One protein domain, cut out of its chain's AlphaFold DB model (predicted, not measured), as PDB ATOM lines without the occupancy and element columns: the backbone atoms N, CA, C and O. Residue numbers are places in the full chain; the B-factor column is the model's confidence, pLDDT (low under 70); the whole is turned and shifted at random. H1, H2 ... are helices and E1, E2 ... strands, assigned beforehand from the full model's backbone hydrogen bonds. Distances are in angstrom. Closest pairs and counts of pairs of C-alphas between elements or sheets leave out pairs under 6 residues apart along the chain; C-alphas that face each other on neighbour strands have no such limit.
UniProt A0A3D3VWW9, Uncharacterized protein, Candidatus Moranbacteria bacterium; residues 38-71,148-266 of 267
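This is residues 38 to 71 and 148 to 266 of the 267 residues of an uncharacterized protein of Candidatus Moranbacteria bacterium (UniProt A0A3D3VWW9). A twisted sheet of six strands curls round the helix H5 on one face, while the short helix H4 covers part of the opposite face, over E1. H3 runs beside the edge strand E6, the small pair H1 and H2 lies farthest out, and H6 only grazes the sheet. There are 153 printed residues, with six named helices and six named strands in the order H1 H2 H3 E1 E2 H4 E3 E4 H5 E5 E6 H6. The sheet's order is E4 E3 E2 E1 E5 E6, antiparallel throughout, and the class is mixed, helices and strands. The whole is compact, with a radius of gyration of the C-alphas of 14.8 A and spans of 44 by 35 by 32 A.

The inner strands E1, residues 148 to 156, and E5, residues 228 to 236, are antiparallel neighbours, with N 152 and O 232 within hydrogen-bond range at 3.0 A. E1 forms a hairpin with E2, residues 162 to 168, where N 153 and O 165 are 2.8 A apart. E3, residues 183 to 187, is the antiparallel neighbour of E2, with N 164 and O 185 at 2.8 A, and forms a hairpin with the edge strand E4, residues 194 to 196, with N 195 and O 186 at 2.8 A. The other edge strand, E6, residues 244 to 251, forms a hairpin with E5, with N 246 and O 233 at 2.8 A, and bends by 58 degrees at residue 248. The sheet curls round H5, residues 201 to 212; its closest C-alphas to E6 are Ala 210 and Val 245, 6.0 A. On the opposite face H4, residues 171 to 176, has a height over the sheet of 7.6 A and runs along E1 at 15 degrees on the local plane. H3, residues 57 to 66, stands at the sheet's level; its closest C-alphas to E6 are Gly 60 and Asp 249, 4.7 A. H1, residues 38 to 42, and H2, residues 47 to 53, touch, their closest C-alphas being Ala 39 and Ala 50, 4.2 A. H6, residues 258 to 262, only grazes the sheet with residues 258 to 261. Every O i to N i+4 pair is within hydrogen-bond range in H1, H2, H3, H5 and H6; H4 has 0 of 2, and 1 of 3 O i to N i+3 pairs.

From first to last C-alpha E5 measures 25.5 A, E1 23.1 A, E6 20.8 A, E2 19.6 A, H5 16.1 A and H3 14.3 A. H1 begins at C-alpha 38 (47.978, 32.091, 10.249), and E6 ends at C-alpha 251 (40.458, 21.748, 8.488).

Residues 72 to 147 are not printed, and C-alphas 71 and 148 are 13.4 A apart across the cut. The link from H5 to E5 is long. Mean pLDDT of the printed part is 82.4; 35 residues are under 70, among them 170 to 179 and 253 to 266.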
ATOM      1  N   TRP A  38      48.347  31.868  11.644       63.12
ATOM      2  CA  TRP A  38      47.978  32.091  10.249       63.12
ATOM      3  C   TRP A  38      46.563  32.672  10.125       63.12
ATOM      4  O   TRP A  38      46.353  33.625   9.379       63.12
ATOM      5  N   ALA A  39      45.609  32.205  10.938       68.50
ATOM      6  CA  ALA A  39      44.290  32.829  11.044       68.50
ATOM      7  C   ALA A  39      44.380  34.316  11.430       68.50
ATOM      8  O   ALA A  39      43.736  35.155  10.805       68.50
ATOM      9  N   LYS A  40      45.218  34.670  12.413       70.69
ATOM     10  CA  LYS A  40      45.463  36.075  12.785       70.69
ATOM     11  C   LYS A  40      46.078  36.878  11.640       70.69
ATOM     12  O   LYS A  40      45.647  38.003  11.413       70.69
ATOM     13  N   ALA A  41      47.046  36.315  10.913       65.69
ATOM     14  CA  ALA A  41      47.658  36.968   9.753       65.69
ATOM     15  C   ALA A  41      46.654  37.184   8.604       65.69
ATOM     16  O   ALA A  41      46.700  38.208   7.929       65.69
ATOM     17  N   LEU A  42      45.703  36.262   8.424       66.69
ATOM     18  CA  LEU A  42      44.616  36.365   7.446       66.69
ATOM     19  C   LEU A  42      43.509  37.336   7.866       66.69
ATOM     20  O   LEU A  42      42.783  37.848   7.014       66.69
ATOM     21  N   GLN A  43      43.356  37.601   9.164       75.00
ATOM     22  CA  GLN A  43      42.242  38.371   9.718       75.00
ATOM     23  C   GLN A  43      42.039  39.766   9.090       75.00
ATOM     24  O   GLN A  43      40.879  40.147   8.899       75.00
ATOM     25  N   PRO A  44      43.087  40.540   8.732       70.88
ATOM     26  CA  PRO A  44      42.926  41.821   8.042       70.88
ATOM     27  C   PRO A  44      42.351  41.695   6.623       70.88
ATOM     28  O   PRO A  44      41.696  42.624   6.154       70.88
ATOM     29  N   TYR A  45      42.567  40.558   5.958       66.81
ATOM     30  CA  TYR A  45      42.277  40.366   4.533       66.81
ATOM     31  C   TYR A  45      41.010  39.546   4.290       66.81
ATOM     32  O   TYR A  45      40.231  39.853   3.389       66.81
ATOM     33  N   ASN A  46      40.780  38.518   5.107       64.88
ATOM     34  CA  ASN A  46      39.637  37.627   4.985       64.88
ATOM     35  C   ASN A  46      39.191  37.118   6.369       64.88
ATOM     36  O   ASN A  46      39.620  36.072   6.854       64.88
ATOM     37  N   LYS A  47      38.308  37.887   7.025       74.25
ATOM     38  CA  LYS A  47      37.818  37.608   8.391       74.25
ATOM     39  C   LYS A  47      37.034  36.303   8.517       74.25
ATOM     40  O   LYS A  47      37.137  35.642   9.544       74.25
ATOM     41  N   ASP A  48      36.240  35.961   7.504       66.62
ATOM     42  CA  ASP A  48      35.458  34.717   7.491       66.62
ATOM     43  C   ASP A  48      36.395  33.508   7.397       66.62
ATOM     44  O   ASP A  48      36.255  32.551   8.154       66.62
ATOM     45  N   LEU A  49      37.418  33.598   6.543       65.88
ATOM     46  CA  LEU A  49      38.451  32.578   6.417       65.88
ATOM     47  C   LEU A  49      39.265  32.418   7.707       65.88
ATOM     48  O   LEU A  49      39.389  31.311   8.227       65.88
ATOM     49  N   ALA A  50      39.753  33.529   8.260       70.50
ATOM     50  CA  ALA A  50      40.468  33.560   9.530       70.50
ATOM     51  C   ALA A  50      39.654  32.920  10.665       70.50
ATOM     52  O   ALA A  50      40.162  32.055  11.372       70.50
ATOM     53  N   GLY A  51      38.374  33.275  10.806       69.06
ATOM     54  CA  GLY A  51      37.509  32.717  11.850       69.06
ATOM     55  C   GLY A  51      37.296  31.204  11.740       69.06
ATOM     56  O   GLY A  51      37.131  30.540  12.756       69.06
ATOM     57  N   ARG A  52      37.334  30.644  10.525       66.44
ATOM     58  CA  ARG A  52      37.210  29.192  10.289       66.44
ATOM     59  C   ARG A  52      38.508  28.424  10.526       66.44
ATOM     60  O   ARG A  52      38.475  27.220  10.737       66.44
ATOM     61  N   ILE A  53      39.643  29.112  10.455       68.25
ATOM     62  CA  ILE A  53      40.970  28.548  10.716       68.25
ATOM     63  C   ILE A  53      41.315  28.651  12.209       68.25
ATOM     64  O   ILE A  53      41.998  27.772  12.737       68.25
ATOM     65  N   ASP A  54      40.811  29.678  12.903       73.44
ATOM     66  CA  ASP A  54      40.965  29.904  14.349       73.44
ATOM     67  C   ASP A  54      40.102  28.950  15.199       73.44
ATOM     68  O   ASP A  54      39.399  29.325  16.137       73.44
ATOM     69  N   GLU A  55      40.140  27.670  14.854       70.88
ATOM     70  CA  GLU A  55      39.540  26.600  15.626       70.88
ATOM     71  C   GLU A  55      40.552  26.002  16.607       70.88
ATOM     72  O   GLU A  55      41.775  26.053  16.440       70.88
ATOM     73  N   LYS A  56      40.025  25.346  17.641       75.12
ATOM     74  CA  LYS A  56      40.820  24.543  18.572       75.12
ATOM     75  C   LYS A  56      41.595  23.454  17.816       75.12
ATOM     76  O   LYS A  56      41.048  22.806  16.920       75.12
ATOM     77  N   ARG A  57      42.871  23.244  18.157       72.62
ATOM     78  CA  ARG A  57      43.763  22.300  17.450       72.62
ATOM     79  C   ARG A  57      43.303  20.848  17.563       72.62
ATOM     80  O   ARG A  57      43.522  20.044  16.665       72.62
ATOM     81  N   GLU A  58      42.588  20.541  18.635       79.69
ATOM     82  CA  GLU A  58      41.970  19.248  18.897       79.69
ATOM     83  C   GLU A  58      40.969  18.851  17.803       79.69
ATOM     84  O   GLU A  58      40.865  17.670  17.484       79.69
ATOM     85  N   VAL A  59      40.281  19.824  17.188       80.19
ATOM     86  CA  VAL A  59      39.374  19.575  16.052       80.19
ATOM     87  C   VAL A  59      40.169  19.077  14.846       80.19
ATOM     88  O   VAL A  59      39.821  18.061  14.247       80.19
ATOM     89  N   GLY A  60      41.289  19.740  14.554       83.62
ATOM     90  CA  GLY A  60      42.229  19.343  13.514       83.62
ATOM     91  C   GLY A  60      42.754  17.922  13.694       83.62
ATOM     92  O   GLY A  60      42.671  17.092  12.790       83.62
ATOM     93  N   PHE A  61      43.226  17.605  14.901       83.81
ATOM     94  CA  PHE A  61      43.725  16.269  15.237       83.81
ATOM     95  C   PHE A  61      42.647  15.185  15.122       83.81
ATOM     96  O   PHE A  61      42.916  14.109  14.579       83.81
ATOM     97  N   ALA A  62      41.428  15.466  15.592       86.44
ATOM     98  CA  ALA A  62      40.301  14.545  15.472       86.44
ATOM     99  C   ALA A  62      39.934  14.291  14.003       86.44
ATOM    100  O   ALA A  62      39.621  13.164  13.623       86.44
ATOM    101  N   ASN A  63      40.020  15.317  13.159       88.69
ATOM    102  CA  ASN A  63      39.746  15.212  11.734       88.69
ATOM    103  C   ASN A  63      40.818  14.411  10.974       88.69
ATOM    104  O   ASN A  63      40.463  13.573  10.143       88.69
ATOM    105  N   VAL A  64      42.104  14.598  11.293       90.88
ATOM    106  CA  VAL A  64      43.209  13.765  10.770       90.88
ATOM    107  C   VAL A  64      42.959  12.286  11.082       90.88
ATOM    108  O   VAL A  64      43.081  11.435  10.202       90.88
ATOM    109  N   GLU A  65      42.556  11.979  12.317       90.25
ATOM    110  CA  GLU A  65      42.237  10.614  12.749       90.25
ATOM    111  C   GLU A  65      41.000  10.045  12.052       90.25
ATOM    112  O   GLU A  65      41.050   8.941  11.514       90.25
ATOM    113  N   ARG A  66      39.910  10.817  12.002       92.25
ATOM    114  CA  ARG A  66      38.650  10.433  11.352       92.25
ATOM    115  C   ARG A  66      38.835  10.093   9.874       92.25
ATOM    116  O   ARG A  66      38.171   9.190   9.374       92.25
ATOM    117  N   LEU A  67      39.707  10.819   9.177       91.06
ATOM    118  CA  LEU A  67      40.016  10.585   7.766       91.06
ATOM    119  C   LEU A  67      41.073   9.498   7.535       91.06
ATOM    120  O   LEU A  67      41.375   9.190   6.384       91.06
ATOM    121  N   GLY A  68      41.647   8.923   8.596       93.25
ATOM    122  CA  GLY A  68      42.709   7.926   8.476       93.25
ATOM    123  C   GLY A  68      43.982   8.478   7.834       93.25
ATOM    124  O   GLY A  68      44.734   7.720   7.218       93.25
ATOM    125  N   LEU A  69      44.227   9.788   7.947       94.50
ATOM    126  CA  LEU A  69      45.426  10.398   7.386       94.50
ATOM    127  C   LEU A  69      46.669   9.877   8.128       94.50
ATOM    128  O   LEU A  69      46.645   9.760   9.361       94.50
ATOM    129  N   PRO A  70      47.774   9.588   7.413       94.50
ATOM    130  CA  PRO A  70      49.029   9.202   8.043       94.50
ATOM    131  C   PRO A  70      49.450  10.222   9.103       94.50
ATOM    132  O   PRO A  70      49.562  11.407   8.810       94.50
ATOM    133  N   ARG A  71      49.702   9.774  10.334       92.31
ATOM    134  CA  ARG A  71      50.120  10.629  11.452       92.31
ATOM    135  C   ARG A  71      51.178   9.936  12.292       92.31
ATOM    136  O   ARG A  71      51.283   8.709  12.274       92.31
ATOM    137  N   ASN A 148      62.913  15.468  10.036       88.50
ATOM    138  CA  ASN A 148      62.077  16.268   9.150       88.50
ATOM    139  C   ASN A 148      62.880  16.712   7.918       88.50
ATOM    140  O   ASN A 148      63.967  17.280   8.036       88.50
ATOM    141  N   ILE A 149      62.334  16.443   6.735       92.25
ATOM    142  CA  ILE A 149      62.915  16.824   5.448       92.25
ATOM    143  C   ILE A 149      62.227  18.071   4.916       92.25
ATOM    144  O   ILE A 149      62.919  18.973   4.446       92.25
ATOM    145  N   PHE A 150      60.897  18.120   5.000       92.50
ATOM    146  CA  PHE A 150      60.102  19.266   4.582       92.50
ATOM    147  C   PHE A 150      58.918  19.487   5.517       92.50
ATOM    148  O   PHE A 150      58.232  18.540   5.899       92.50
ATOM    149  N   GLY A 151      58.631  20.748   5.810       91.06
ATOM    150  CA  GLY A 151      57.360  21.178   6.382       91.06
ATOM    151  C   GLY A 151      56.539  21.907   5.336       91.06
ATOM    152  O   GLY A 151      57.107  22.653   4.537       91.06
ATOM    153  N   GLY A 152      55.223  21.712   5.332       89.94
ATOM    154  CA  GLY A 152      54.384  22.361   4.340       89.94
ATOM    155  C   GLY A 152      52.898  22.349   4.642       89.94
ATOM    156  O   GLY A 152      52.434  21.758   5.621       89.94
ATOM    157  N   THR A 153      52.160  23.016   3.766       88.62
ATOM    158  CA  THR A 153      50.708  23.150   3.844       88.62
ATOM    159  C   THR A 153      50.090  22.903   2.480       88.62
ATOM    160  O   THR A 153      50.545  23.467   1.486       88.62
ATOM    161  N   ILE A 154      49.081  22.033   2.422       90.62
ATOM    162  CA  ILE A 154      48.274  21.831   1.216       90.62
ATOM    163  C   ILE A 154      46.926  22.493   1.444       90.62
ATOM    164  O   ILE A 154      46.225  22.180   2.404       90.62
ATOM    165  N   VAL A 155      46.547  23.368   0.528       88.25
ATOM    166  CA  VAL A 155      45.216  23.948   0.447       88.25
ATOM    167  C   VAL A 155      44.514  23.359  -0.762       88.25
ATOM    168  O   VAL A 155      45.028  23.428  -1.875       88.25
ATOM    169  N   VAL A 156      43.339  22.779  -0.555       88.81
ATOM    170  CA  VAL A 156      42.502  22.256  -1.634       88.81
ATOM    171  C   VAL A 156      41.266  23.132  -1.771       88.81
ATOM    172  O   VAL A 156      40.466  23.241  -0.837       88.81
ATOM    173  N   ASP A 157      41.119  23.755  -2.943       85.38
ATOM    174  CA  ASP A 157      40.004  24.651  -3.246       85.38
ATOM    175  C   ASP A 157      38.659  23.903  -3.329       85.38
ATOM    176  O   ASP A 157      38.585  22.675  -3.328       85.38
ATOM    177  N   LYS A 158      37.561  24.654  -3.467       85.31
ATOM    178  CA  LYS A 158      36.202  24.093  -3.599       85.31
ATOM    179  C   LYS A 158      35.993  23.159  -4.805       85.31
ATOM    180  O   LYS A 158      34.982  22.465  -4.851       85.31
ATOM    181  N   ASN A 159      36.885  23.195  -5.794       86.69
ATOM    182  CA  ASN A 159      36.833  22.367  -6.997       86.69
ATOM    183  C   ASN A 159      37.754  21.139  -6.881       86.69
ATOM    184  O   ASN A 159      37.887  20.385  -7.846       86.69
ATOM    185  N   GLY A 160      38.409  20.944  -5.733       88.75
ATOM    186  CA  GLY A 160      39.352  19.857  -5.508       88.75
ATOM    187  C   GLY A 160      40.719  20.077  -6.155       88.75
ATOM    188  O   GLY A 160      41.416  19.098  -6.424       88.75
ATOM    189  N   ASN A 161      41.112  21.322  -6.449       90.81
ATOM    190  CA  ASN A 161      42.451  21.643  -6.940       90.81
ATOM    191  C   ASN A 161      43.394  21.924  -5.763       90.81
ATOM    192  O   ASN A 161      43.113  22.824  -4.968       90.81
ATOM    193  N   PRO A 162      44.518  21.198  -5.653       92.56
ATOM    194  CA  PRO A 162      45.483  21.420  -4.592       92.56
ATOM    195  C   PRO A 162      46.475  22.534  -4.954       92.56
ATOM    196  O   PRO A 162      46.908  22.677  -6.104       92.56
ATOM    197  N   PHE A 163      46.885  23.253  -3.921       90.94
ATOM    198  CA  PHE A 163      47.997  24.186  -3.877       90.94
ATOM    199  C   PHE A 163      48.872  23.799  -2.682       90.94
ATOM    200  O   PHE A 163      48.388  23.736  -1.557       90.94
ATOM    201  N   PHE A 164      50.134  23.462  -2.926       93.00
ATOM    202  CA  PHE A 164      51.064  22.957  -1.923       93.00
ATOM    203  C   PHE A 164      52.258  23.892  -1.793       93.00
ATOM    204  O   PHE A 164      52.997  24.086  -2.759       93.00
ATOM    205  N   GLU A 165      52.473  24.399  -0.585       90.00
ATOM    206  CA  GLU A 165      53.629  25.213  -0.224       90.00
ATOM    207  C   GLU A 165      54.477  24.499   0.815       90.00
ATOM    208  O   GLU A 165      53.951  23.973   1.799       90.00
ATOM    209  N   PHE A 166      55.792  24.473   0.612       91.75
ATOM    210  CA  PHE A 166      56.689  23.785   1.532       91.75
ATOM    211  C   PHE A 166      58.121  24.313   1.487       91.75
ATOM    212  O   PHE A 166      58.569  24.909   0.507       91.75
ATOM    213  N   ILE A 167      58.846  24.064   2.577       89.69
ATOM    214  CA  ILE A 167      60.249  24.455   2.770       89.69
ATOM    215  C   ILE A 167      61.069  23.281   3.279       89.69
ATOM    216  O   ILE A 167      60.532  22.375   3.927       89.69
ATOM    217  N   ARG A 168      62.383  23.295   3.035       89.69
ATOM    218  CA  ARG A 168      63.287  22.317   3.655       89.69
ATOM    219  C   ARG A 168      63.343  22.487   5.166       89.69
ATOM    220  O   ARG A 168      63.478  23.584   5.704       89.69
ATOM    221  N   GLY A 169      63.359  21.357   5.858       82.06
ATOM    222  CA  GLY A 169      63.523  21.302   7.297       82.06
ATOM    223  C   GLY A 169      62.290  21.809   8.037       82.06
ATOM    224  O   GLY A 169      61.250  21.161   8.021       82.06
ATOM    225  N   ASN A 170      62.447  22.899   8.791       65.31
ATOM    226  CA  ASN A 170      61.609  23.182   9.952       65.31
ATOM    227  C   ASN A 170      60.128  23.423   9.601       65.31
ATOM    228  O   ASN A 170      59.790  24.292   8.809       65.31
ATOM    229  N   GLN A 171      59.241  22.692  10.274       63.44
ATOM    230  CA  GLN A 171      57.791  22.709  10.059       63.44
ATOM    231  C   GLN A 171      57.149  24.063  10.362       63.44
ATOM    232  O   GLN A 171      56.250  24.514   9.659       63.44
ATOM    233  N   THR A 172      57.583  24.700  11.449       56.53
ATOM    234  CA  THR A 172      56.776  25.738  12.098       56.53
ATOM    235  C   THR A 172      56.648  27.023  11.289       56.53
ATOM    236  O   THR A 172      55.782  27.821  11.599       56.53
ATOM    237  N   GLY A 173      57.518  27.265  10.308       56.56
ATOM    238  CA  GLY A 173      57.512  28.514   9.550       56.56
ATOM    239  C   GLY A 173      56.341  28.638   8.576       56.56
ATOM    240  O   GLY A 173      55.696  29.680   8.502       56.56
ATOM    241  N   VAL A 174      56.036  27.552   7.858       57.41
ATOM    242  CA  VAL A 174      55.031  27.563   6.781       57.41
ATOM    243  C   VAL A 174      53.627  27.691   7.360       57.41
ATOM    244  O   VAL A 174      52.886  28.583   6.974       57.41
ATOM    245  N   GLY A 175      53.304  26.897   8.387       55.03
ATOM    246  CA  GLY A 175      52.022  27.004   9.094       55.03
ATOM    247  C   GLY A 175      51.811  28.330   9.846       55.03
ATOM    248  O   GLY A 175      50.712  28.567  10.334       55.03
ATOM    249  N   LYS A 176      52.844  29.183   9.955       61.09
ATOM    250  CA  LYS A 176      52.768  30.547  10.509       61.09
ATOM    251  C   LYS A 176      52.627  31.637   9.440       61.09
ATOM    252  O   LYS A 176      52.369  32.779   9.806       61.09
ATOM    253  N   GLY A 177      52.875  31.331   8.164       58.47
ATOM    254  CA  GLY A 177      53.014  32.342   7.110       58.47
ATOM    255  C   GLY A 177      54.149  33.344   7.363       58.47
ATOM    256  O   GLY A 177      54.061  34.485   6.932       58.47
ATOM    257  N   ASN A 178      55.181  32.959   8.123       65.94
ATOM    258  CA  ASN A 178      56.253  33.868   8.553       65.94
ATOM    259  C   ASN A 178      57.640  33.469   8.028       65.94
ATOM    260  O   ASN A 178      58.664  33.866   8.590       65.94
ATOM    261  N   VAL A 179      57.659  32.639   6.990       68.00
ATOM    262  CA  VAL A 179      58.860  32.217   6.275       68.00
ATOM    263  C   VAL A 179      58.633  32.358   4.786       68.00
ATOM    264  O   VAL A 179      57.525  32.132   4.301       68.00
ATOM    265  N   ASP A 180      59.711  32.660   4.078       74.81
ATOM    266  CA  ASP A 180      59.708  32.640   2.626       74.81
ATOM    267  C   ASP A 180      59.518  31.200   2.142       74.81
ATOM    268  O   ASP A 180      60.251  30.281   2.527       74.81
ATOM    269  N   ILE A 181      58.500  31.002   1.309       82.94
ATOM    270  CA  ILE A 181      58.186  29.700   0.731       82.94
ATOM    271  C   ILE A 181      59.252  29.344  -0.312       82.94
ATOM    272  O   ILE A 181      59.506  30.097  -1.249       82.94
ATOM    273  N   GLU A 182      59.872  28.172  -0.154       87.69
ATOM    274  CA  GLU A 182      60.941  27.683  -1.035       87.69
ATOM    275  C   GLU A 182      60.351  27.009  -2.281       87.69
ATOM    276  O   GLU A 182      60.859  27.174  -3.392       87.69
ATOM    277  N   PHE A 183      59.257  26.259  -2.109       92.50
ATOM    278  CA  PHE A 183      58.654  25.460  -3.167       92.50
ATOM    279  C   PHE A 183      57.138  25.576  -3.194       92.50
ATOM    280  O   PHE A 183      56.475  25.522  -2.158       92.50
ATOM    281  N   ARG A 184      56.600  25.643  -4.414       93.12
ATOM    282  CA  ARG A 184      55.168  25.667  -4.692       93.12
ATOM    283  C   ARG A 184      54.810  24.641  -5.751       93.12
ATOM    284  O   ARG A 184      55.515  24.495  -6.754       93.12
ATOM    285  N   VAL A 185      53.691  23.959  -5.538       94.94
ATOM    286  CA  VAL A 185      53.069  23.068  -6.518       94.94
ATOM    287  C   VAL A 185      51.591  23.367  -6.588       94.94
ATOM    288  O   VAL A 185      50.913  23.400  -5.569       94.94
ATOM    289  N   TRP A 186      51.074  23.559  -7.790       94.06
ATOM    290  CA  TRP A 186      49.658  23.837  -7.988       94.06
ATOM    291  C   TRP A 186      49.148  23.131  -9.224       94.06
ATOM    292  O   TRP A 186      49.910  22.786 -10.130       94.06
ATOM    293  N   ARG A 187      47.843  22.895  -9.271       91.62
ATOM    294  CA  ARG A 187      47.213  22.340 -10.461       91.62
ATOM    295  C   ARG A 187      46.716  23.459 -11.363       91.62
ATOM    296  O   ARG A 187      45.954  24.320 -10.940       91.62
ATOM    297  N   ASP A 188      47.133  23.420 -12.620       88.62
ATOM    298  CA  ASP A 188      46.677  24.367 -13.627       88.62
ATOM    299  C   ASP A 188      45.185  24.160 -13.929       88.62
ATOM    300  O   ASP A 188      44.749  23.056 -14.266       88.62
ATOM    301  N   ASN A 189      44.395  25.228 -13.825       81.94
ATOM    302  CA  ASN A 189      42.939  25.142 -13.932       81.94
ATOM    303  C   ASN A 189      42.452  24.705 -15.320       81.94
ATOM    304  O   ASN A 189      41.390  24.080 -15.404       81.94
ATOM    305  N   PHE A 190      43.218  24.993 -16.376       84.50
ATOM    306  CA  PHE A 190      42.852  24.697 -17.761       84.50
ATOM    307  C   PHE A 190      43.312  23.303 -18.189       84.50
ATOM    308  O   PHE A 190      42.518  22.487 -18.643       84.50
ATOM    309  N   THR A 191      44.601  23.012 -18.029       87.94
ATOM    310  CA  THR A 191      45.233  21.769 -18.490       87.94
ATOM    311  C   THR A 191      45.122  20.624 -17.489       87.94
ATOM    312  O   THR A 191      45.403  19.478 -17.845       87.94
ATOM    313  N   LYS A 192      44.751  20.927 -16.236       86.88
ATOM    314  CA  LYS A 192      44.683  19.995 -15.098       86.88
ATOM    315  C   LYS A 192      46.011  19.327 -14.737       86.88
ATOM    316  O   LYS A 192      46.019  18.412 -13.915       86.88
ATOM    317  N   ASN A 193      47.123  19.789 -15.307       91.50
ATOM    318  CA  ASN A 193      48.459  19.297 -14.990       91.50
ATOM    319  C   ASN A 193      49.028  20.026 -13.767       91.50
ATOM    320  O   ASN A 193      48.744  21.205 -13.549       91.50
ATOM    321  N   PHE A 194      49.888  19.346 -13.011       94.00
ATOM    322  CA  PHE A 194      50.670  19.990 -11.961       94.00
ATOM    323  C   PHE A 194      51.749  20.902 -12.549       94.00
ATOM    324  O   PHE A 194      52.441  20.548 -13.509       94.00
ATOM    325  N   LYS A 195      51.883  22.075 -11.945       95.19
ATOM    326  CA  LYS A 195      52.931  23.062 -12.164       95.19
ATOM    327  C   LYS A 195      53.782  23.136 -10.908       95.19
ATOM    328  O   LYS A 195      53.274  22.964  -9.804       95.19
ATOM    329  N   TYR A 196      55.070  23.378 -11.098       95.38
ATOM    330  CA  TYR A 196      56.073  23.377 -10.043       95.38
ATOM    331  C   TYR A 196      56.867  24.675 -10.159       95.38
ATOM    332  O   TYR A 196      57.226  25.069 -11.267       95.38
ATOM    333  N   SER A 197      57.175  25.324  -9.038       95.25
ATOM    334  CA  SER A 197      58.080  26.486  -9.018       95.25
ATOM    335  C   SER A 197      59.564  26.097  -9.132       95.25
ATOM    336  O   SER A 197      60.443  26.934  -8.942       95.25
ATOM    337  N   PHE A 198      59.853  24.820  -9.386       95.06
ATOM    338  CA  PHE A 198      61.182  24.218  -9.350       95.06
ATOM    339  C   PHE A 198      61.291  23.054 -10.348       95.06
ATOM    340  O   PHE A 198      60.289  22.457 -10.749       95.06
ATOM    341  N   GLU A 199      62.525  22.679 -10.695       94.62
ATOM    342  CA  GLU A 199      62.810  21.628 -11.691       94.62
ATOM    343  C   GLU A 199      63.421  20.339 -11.112       94.62
ATOM    344  O   GLU A 199      63.582  19.360 -11.831       94.62
ATOM    345  N   ASP A 200      63.750  20.300  -9.818       96.62
ATOM    346  CA  ASP A 200      64.346  19.119  -9.178       96.62
ATOM    347  C   ASP A 200      63.374  17.919  -9.174       96.62
ATOM    348  O   ASP A 200      62.302  17.969  -8.564       96.62
ATOM    349  N   GLU A 201      63.757  16.830  -9.850       95.38
ATOM    350  CA  GLU A 201      62.941  15.617  -9.998       95.38
ATOM    351  C   GLU A 201      62.662  14.915  -8.663       95.38
ATOM    352  O   GLU A 201      61.551  14.438  -8.438       95.38
ATOM    353  N   ILE A 202      63.622  14.906  -7.735       92.88
ATOM    354  CA  ILE A 202      63.451  14.263  -6.425       92.88
ATOM    355  C   ILE A 202      62.430  15.047  -5.603       92.88
ATOM    356  O   ILE A 202      61.555  14.467  -4.959       92.88
ATOM    357  N   ILE A 203      62.516  16.379  -5.625       94.56
ATOM    358  CA  ILE A 203      61.529  17.229  -4.950       94.56
ATOM    359  C   ILE A 203      60.154  17.061  -5.605       94.56
ATOM    360  O   ILE A 203      59.144  17.026  -4.905       94.56
ATOM    361  N   ARG A 204      60.105  16.892  -6.931       96.25
ATOM    362  CA  ARG A 204      58.862  16.676  -7.682       96.25
ATOM    363  C   ARG A 204      58.171  15.386  -7.257       96.25
ATOM    364  O   ARG A 204      56.976  15.409  -6.972       96.25
ATOM    365  N   GLU A 205      58.917  14.290  -7.151       95.00
ATOM    366  CA  GLU A 205      58.407  13.010  -6.645       95.00
ATOM    367  C   GLU A 205      57.878  13.133  -5.211       95.00
ATOM    368  O   GLU A 205      56.812  12.608  -4.890       95.00
ATOM    369  N   ILE A 206      58.593  13.864  -4.352       94.81
ATOM    370  CA  ILE A 206      58.195  14.097  -2.959       94.81
ATOM    371  C   ILE A 206      56.907  14.924  -2.877       94.81
ATOM    372  O   ILE A 206      56.001  14.570  -2.122       94.81
ATOM    373  N   ALA A 207      56.803  15.997  -3.660       96.00
ATOM    374  CA  ALA A 207      55.608  16.827  -3.702       96.00
ATOM    375  C   ALA A 207      54.407  16.054  -4.255       96.00
ATOM    376  O   ALA A 207      53.317  16.120  -3.689       96.00
ATOM    377  N   HIS A 208      54.619  15.257  -5.304       95.62
ATOM    378  CA  HIS A 208      53.593  14.372  -5.839       95.62
ATOM    379  C   HIS A 208      53.125  13.363  -4.781       95.62
ATOM    380  O   HIS A 208      51.929  13.227  -4.560       95.62
ATOM    381  N   MET A 209      54.043  12.706  -4.062       96.00
ATOM    382  CA  MET A 209      53.704  11.804  -2.952       96.00
ATOM    383  C   MET A 209      52.873  12.505  -1.861       96.00
ATOM    384  O   MET A 209      51.901  11.926  -1.373       96.00
ATOM    385  N   ALA A 210      53.231  13.736  -1.483       96.75
ATOM    386  CA  ALA A 210      52.495  14.524  -0.493       96.75
ATOM    387  C   ALA A 210      51.064  14.831  -0.946       96.75
ATOM    388  O   ALA A 210      50.115  14.521  -0.226       96.75
ATOM    389  N   ILE A 211      50.906  15.352  -2.164       96.56
ATOM    390  CA  ILE A 211      49.597  15.664  -2.749       96.56
ATOM    391  C   ILE A 211      48.743  14.399  -2.868       96.56
ATOM    392  O   ILE A 211      47.593  14.390  -2.443       96.56
ATOM    393  N   MET A 212      49.318  13.300  -3.351       96.25
ATOM    394  CA  MET A 212      48.623  12.018  -3.496       96.25
ATOM    395  C   MET A 212      48.229  11.364  -2.165       96.25
ATOM    396  O   MET A 212      47.425  10.435  -2.164       96.25
ATOM    397  N   SER A 213      48.766  11.835  -1.037       96.75
ATOM    398  CA  SER A 213      48.355  11.381   0.296       96.75
ATOM    399  C   SER A 213      47.097  12.096   0.805       96.75
ATOM    400  O   SER A 213      46.515  11.669   1.801       96.75
ATOM    401  N   VAL A 214      46.667  13.176   0.142       95.56
ATOM    402  CA  VAL A 214      45.385  13.833   0.414       95.56
ATOM    403  C   VAL A 214      44.256  12.955  -0.137       95.56
ATOM    404  O   VAL A 214      44.364  12.506  -1.280       95.56
ATOM    405  N   PRO A 215      43.166  12.702   0.615       95.31
ATOM    406  CA  PRO A 215      42.043  11.906   0.129       95.31
ATOM    407  C   PRO A 215      41.489  12.481  -1.173       95.31
ATOM    408  O   PRO A 215      41.304  13.690  -1.289       95.31
ATOM    409  N   HIS A 216      41.223  11.630  -2.156       95.25
ATOM    410  CA  HIS A 216      40.749  12.054  -3.468       95.25
ATOM    411  C   HIS A 216      39.893  10.973  -4.124       95.25
ATOM    412  O   HIS A 216      39.872   9.818  -3.701       95.25
ATOM    413  N   SER A 217      39.181  11.374  -5.171       94.94
ATOM    414  CA  SER A 217      38.434  10.485  -6.061       94.94
ATOM    415  C   SER A 217      38.884  10.687  -7.507       94.94
ATOM    416  O   SER A 217      39.434  11.738  -7.838       94.94
ATOM    417  N   GLY A 218      38.659   9.690  -8.362       92.69
ATOM    418  CA  GLY A 218      39.105   9.713  -9.757       92.69
ATOM    419  C   GLY A 218      40.588   9.370  -9.932       92.69
ATOM    420  O   GLY A 218      41.290   9.053  -8.975       92.69
ATOM    421  N   GLU A 219      41.060   9.431 -11.176       89.00
ATOM    422  CA  GLU A 219      42.427   9.066 -11.556       89.00
ATOM    423  C   GLU A 219      43.019  10.075 -12.548       89.00
ATOM    424  O   GLU A 219      42.306  10.743 -13.304       89.00
ATOM    425  N   GLY A 220      44.350  10.191 -12.553       87.81
ATOM    426  CA  GLY A 220      45.084  11.042 -13.490       87.81
ATOM    427  C   GLY A 220      44.593  12.494 -13.495       87.81
ATOM    428  O   GLY A 220      44.634  13.187 -12.480       87.81
ATOM    429  N   ARG A 221      44.135  12.967 -14.660       86.00
ATOM    430  CA  ARG A 221      43.674  14.354 -14.854       86.00
ATOM    431  C   ARG A 221      42.260  14.632 -14.352       86.00
ATOM    432  O   ARG A 221      41.924  15.806 -14.250       86.00
ATOM    433  N   GLU A 222      41.486  13.613 -13.997       88.19
ATOM    434  CA  GLU A 222      40.119  13.756 -13.469       88.19
ATOM    435  C   GLU A 222      40.076  13.671 -11.940       88.19
ATOM    436  O   GLU A 222      39.010  13.664 -11.336       88.19
ATOM    437  N   MET A 223      41.243  13.600 -11.296       93.31
ATOM    438  CA  MET A 223      41.340  13.505  -9.846       93.31
ATOM    439  C   MET A 223      40.718  14.725  -9.168       93.31
ATOM    440  O   MET A 223      40.976  15.850  -9.593       93.31
ATOM    441  N   ILE A 224      39.945  14.525  -8.106       92.81
ATOM    442  CA  ILE A 224      39.353  15.591  -7.290       92.81
ATOM    443  C   ILE A 224      39.737  15.327  -5.840       92.81
ATOM    444  O   ILE A 224      39.323  14.317  -5.263       92.81
ATOM    445  N   PHE A 225      40.541  16.222  -5.269       93.75
ATOM    446  CA  PHE A 225      41.000  16.122  -3.888       93.75
ATOM    447  C   PHE A 225      39.938  16.627  -2.914       93.75
ATOM    448  O   PHE A 225      39.153  17.523  -3.228       93.75
ATOM    449  N   LEU A 226      39.917  16.044  -1.717       92.62
ATOM    450  CA  LEU A 226      39.065  16.483  -0.627       92.62
ATOM    451  C   LEU A 226      39.453  17.909  -0.229       92.62
ATOM    452  O   LEU A 226      40.621  18.221  -0.021       92.62
ATOM    453  N   THR A 227      38.448  18.772  -0.145       90.62
ATOM    454  CA  THR A 227      38.630  20.195   0.128       90.62
ATOM    455  C   THR A 227      39.109  20.439   1.555       90.62
ATOM    456  O   THR A 227      38.701  19.732   2.485       90.62
ATOM    457  N   GLY A 228      39.902  21.495   1.738       87.75
ATOM    458  CA  GLY A 228      40.310  21.968   3.057       87.75
ATOM    459  C   GLY A 228      41.780  22.358   3.147       87.75
ATOM    460  O   GLY A 228      42.487  22.443   2.144       87.75
ATOM    461  N   TYR A 229      42.223  22.607   4.376       86.75
ATOM    462  CA  TYR A 229      43.616  22.902   4.706       86.75
ATOM    463  C   TYR A 229      44.261  21.708   5.390       86.75
ATOM    464  O   TYR A 229      43.689  21.164   6.332       86.75
ATOM    465  N   TYR A 230      45.475  21.366   4.977       89.75
ATOM    466  CA  TYR A 230      46.274  20.285   5.532       89.75
ATOM    467  C   TYR A 230      47.632  20.828   5.980       89.75
ATOM    468  O   TYR A 230      48.399  21.311   5.150       89.75
ATOM    469  N   GLU A 231      47.964  20.702   7.266       89.50
ATOM    470  CA  GLU A 231      49.336  20.891   7.756       89.50
ATOM    471  C   GLU A 231      50.046  19.539   7.719       89.50
ATOM    472  O   GLU A 231      49.529  18.554   8.257       89.50
ATOM    473  N   LEU A 232      51.229  19.474   7.112       92.62
ATOM    474  CA  LEU A 232      51.971  18.223   6.998       92.62
ATOM    475  C   LEU A 232      53.475  18.403   7.158       92.62
ATOM    476  O   LEU A 232      54.048  19.477   6.962       92.62
ATOM    477  N   VAL A 233      54.126  17.288   7.465       92.94
ATOM    478  CA  VAL A 233      55.574  17.131   7.394       92.94
ATOM    479  C   VAL A 233      55.928  15.914   6.565       92.94
ATOM    480  O   VAL A 233      55.235  14.896   6.567       92.94
ATOM    481  N   ILE A 234      57.047  16.017   5.867       94.81
ATOM    482  CA  ILE A 234      57.652  14.925   5.127       94.81
ATOM    483  C   ILE A 234      58.913  14.541   5.879       94.81
ATOM    484  O   ILE A 234      59.869  15.314   5.943       94.81
ATOM    485  N   ALA A 235      58.922  13.346   6.453       93.50
ATOM    486  CA  ALA A 235      59.994  12.894   7.329       93.50
ATOM    487  C   ALA A 235      60.545  11.535   6.896       93.50
ATOM    488  O   ALA A 235      59.913  10.789   6.147       93.50
ATOM    489  N   ARG A 236      61.745  11.205   7.376       91.50
ATOM    490  CA  ARG A 236      62.350   9.875   7.237       91.50
ATOM    491  C   ARG A 236      62.650   9.299   8.606       91.50
ATOM    492  O   ARG A 236      63.182   9.990   9.473       91.50
ATOM    493  N   LYS A 237      62.349   8.013   8.773       86.88
ATOM    494  CA  LYS A 237      62.680   7.263   9.986       86.88
ATOM    495  C   LYS A 237      64.192   7.198  10.207       86.88
ATOM    496  O   LYS A 237      64.663   7.402  11.318       86.88
ATOM    497  N   ASP A 238      64.925   6.949   9.129       83.38
ATOM    498  CA  ASP A 238      66.383   6.903   9.074       83.38
ATOM    499  C   ASP A 238      66.887   7.254   7.661       83.38
ATOM    500  O   ASP A 238      66.107   7.412   6.715       83.38
ATOM    501  N   LYS A 239      68.209   7.357   7.491       80.12
ATOM    502  CA  LYS A 239      68.828   7.757   6.214       80.12
ATOM    503  C   LYS A 239      68.552   6.800   5.049       80.12
ATOM    504  O   LYS A 239      68.610   7.237   3.901       80.12
ATOM    505  N   SER A 240      68.274   5.528   5.324       84.44
ATOM    506  CA  SER A 240      67.949   4.512   4.317       84.44
ATOM    507  C   SER A 240      66.455   4.372   4.028       84.44
ATOM    508  O   SER A 240      66.088   3.823   2.989       84.44
ATOM    509  N   SER A 241      65.594   4.882   4.907       87.12
ATOM    510  CA  SER A 241      64.146   4.859   4.728       87.12
ATOM    511  C   SER A 241      63.678   5.827   3.632       87.12
ATOM    512  O   SER A 241      64.288   6.870   3.377       87.12
ATOM    513  N   ARG A 242      62.567   5.485   2.967       90.69
ATOM    514  CA  ARG A 242      61.890   6.407   2.043       90.69
ATOM    515  C   ARG A 242      61.197   7.526   2.835       90.69
ATOM    516  O   ARG A 242      60.738   7.260   3.945       90.69
ATOM    517  N   PRO A 243      61.103   8.754   2.286       93.50
ATOM    518  CA  PRO A 243      60.242   9.785   2.852       93.50
ATOM    519  C   PRO A 243      58.815   9.282   3.056       93.50
ATOM    520  O   PRO A 243      58.300   8.520   2.240       93.50
ATOM    521  N   GLN A 244      58.187   9.745   4.126       94.81
ATOM    522  CA  GLN A 244      56.785   9.510   4.434       94.81
ATOM    523  C   GLN A 244      56.116  10.834   4.782       94.81
ATOM    524  O   GLN A 244      56.755  11.736   5.327       94.81
ATOM    525  N   VAL A 245      54.832  10.935   4.456       95.81
ATOM    526  CA  VAL A 245      53.989  12.094   4.750       95.81
ATOM    527  C   VAL A 245      53.312  11.853   6.088       95.81
ATOM    528  O   VAL A 245      52.765  10.774   6.309       95.81
ATOM    529  N   PHE A 246      53.333  12.850   6.963       94.31
ATOM    530  CA  PHE A 246      52.581  12.854   8.208       94.31
ATOM    531  C   PHE A 246      51.762  14.134   8.278       94.31
ATOM    532  O   PHE A 246      52.311  15.233   8.254       94.31
ATOM    533  N   PHE A 247      50.449  13.983   8.374       93.31
ATOM    534  CA  PHE A 247      49.518  15.072   8.591       93.31
ATOM    535  C   PHE A 247      49.455  15.403  10.074       93.31
ATOM    536  O   PHE A 247      49.361  14.527  10.938       93.31
ATOM    537  N   LEU A 248      49.534  16.695  10.349       88.19
ATOM    538  CA  LEU A 248      49.547  17.260  11.686       88.19
ATOM    539  C   LEU A 248      48.232  17.956  11.994       88.19
ATOM    540  O   LEU A 248      47.807  17.946  13.139       88.19
ATOM    541  N   ASP A 249      47.576  18.528  10.990       87.94
ATOM    542  CA  ASP A 249      46.303  19.222  11.143       87.94
ATOM    543  C   ASP A 249      45.489  19.092   9.843       87.94
ATOM    544  O   ASP A 249      46.064  19.024   8.752       87.94
ATOM    545  N   TYR A 250      44.162  19.043   9.959       88.19
ATOM    546  CA  TYR A 250      43.235  19.102   8.833       88.19
ATOM    547  C   TYR A 250      41.976  19.902   9.193       88.19
ATOM    548  O   TYR A 250      41.282  19.594  10.167       88.19
ATOM    549  N   ARG A 251      41.650  20.897   8.360       85.62
ATOM    550  CA  ARG A 251      40.458  21.748   8.488       85.62
ATOM    551  C   ARG A 251      39.541  21.555   7.287       85.62
ATOM    552  O   ARG A 251      39.910  21.893   6.164       85.62
ATOM    553  N   ASP A 252      38.350  21.017   7.542       72.88
ATOM    554  CA  ASP A 252      37.373  20.584   6.537       72.88
ATOM    555  C   ASP A 252      36.491  21.715   5.991       72.88
ATOM    556  O   ASP A 252      36.036  21.651   4.850       72.88
ATOM    557  N   ASN A 253      36.277  22.778   6.767       62.44
ATOM    558  CA  ASN A 253      35.296  23.819   6.452       62.44
ATOM    559  C   ASN A 253      35.885  25.088   5.815       62.44
ATOM    560  O   ASN A 253      35.297  26.176   5.852       62.44
ATOM    561  N   VAL A 254      37.068  24.971   5.225       60.09
ATOM    562  CA  VAL A 254      37.782  26.138   4.737       60.09
ATOM    563  C   VAL A 254      37.694  26.200   3.217       60.09
ATOM    564  O   VAL A 254      38.420  25.528   2.490       60.09
ATOM    565  N   LYS A 255      36.733  26.989   2.722       59.84
ATOM    566  CA  LYS A 255      36.587  27.281   1.292       59.84
ATOM    567  C   LYS A 255      37.618  28.331   0.896       59.84
ATOM    568  O   LYS A 255      37.291  29.510   0.830       59.84
ATOM    569  N   PHE A 256      38.846  27.901   0.648       59.97
ATOM    570  CA  PHE A 256      39.854  28.772   0.056       59.97
ATOM    571  C   PHE A 256      39.580  28.972  -1.430       59.97
ATOM    572  O   PHE A 256      39.185  28.041  -2.142       59.97
ATOM    573  N   THR A 257      39.840  30.181  -1.910       58.72
ATOM    574  CA  THR A 257      40.171  30.421  -3.312       58.72
ATOM    575  C   THR A 257      41.682  30.616  -3.437       58.72
ATOM    576  O   THR A 257      42.327  31.072  -2.497       58.72
ATOM    577  N   ILE A 258      42.273  30.270  -4.584       55.47
ATOM    578  CA  ILE A 258      43.705  30.525  -4.841       55.47
ATOM    579  C   ILE A 258      44.008  32.034  -4.723       55.47
ATOM    580  O   ILE A 258      45.035  32.426  -4.181       55.47
ATOM    581  N   GLU A 259      43.048  32.879  -5.107       58.72
ATOM    582  CA  GLU A 259      43.090  34.341  -4.970       58.72
ATOM    583  C   GLU A 259      43.170  34.819  -3.506       58.72
ATOM    584  O   GLU A 259      43.674  35.912  -3.247       58.72
ATOM    585  N   ASP A 260      42.670  34.036  -2.540       56.03
ATOM    586  CA  ASP A 260      42.819  34.342  -1.110       56.03
ATOM    587  C   ASP A 260      44.266  34.149  -0.639       56.03
ATOM    588  O   ASP A 260      44.699  34.846   0.275       56.03
ATOM    589  N   LEU A 261      45.013  33.233  -1.265       55.41
ATOM    590  CA  LEU A 261      46.406  32.934  -0.926       55.41
ATOM    591  C   LEU A 261      47.370  33.927  -1.589       55.41
ATOM    592  O   LEU A 261      48.268  34.440  -0.928       55.41
ATOM    593  N   GLU A 262      47.130  34.289  -2.853       55.31
ATOM    594  CA  GLU A 262      47.961  35.260  -3.588       55.31
ATOM    595  C   GLU A 262      47.951  36.664  -2.953       55.31
ATOM    596  O   GLU A 262      48.938  37.395  -3.026       55.31
ATOM    597  N   LYS A 263      46.857  37.055  -2.285       51.12
ATOM    598  CA  LYS A 263      46.745  38.364  -1.610       51.12
ATOM    599  C   LYS A 263      47.604  38.487  -0.354       51.12
ATOM    600  O   LYS A 263      47.926  39.608   0.025       51.12
ATOM    601  N   VAL A 264      47.964  37.371   0.279       49.16
ATOM    602  CA  VAL A 264      48.838  37.356   1.465       49.16
ATOM    603  C   VAL A 264      50.295  37.639   1.079       49.16
ATOM    604  O   VAL A 264      51.036  38.190   1.880       49.16
ATOM    605  N   GLU A 265      50.700  37.329  -0.157       41.94
ATOM    606  CA  GLU A 265      52.075  37.536  -0.646       41.94
ATOM    607  C   GLU A 265      52.395  38.985  -1.051       41.94
ATOM    608  O   GLU A 265      53.561  39.332  -1.230       41.94
ATOM    609  N   LEU A 266      51.381  39.837  -1.229       32.53
ATOM    610  CA  LEU A 266      51.549  41.220  -1.698       32.53
ATOM    611  C   LEU A 266      51.716  42.250  -0.560       32.53
ATOM    612  O   LEU A 266      51.720  43.453  -0.838       32.53
TER     613      LEU A 266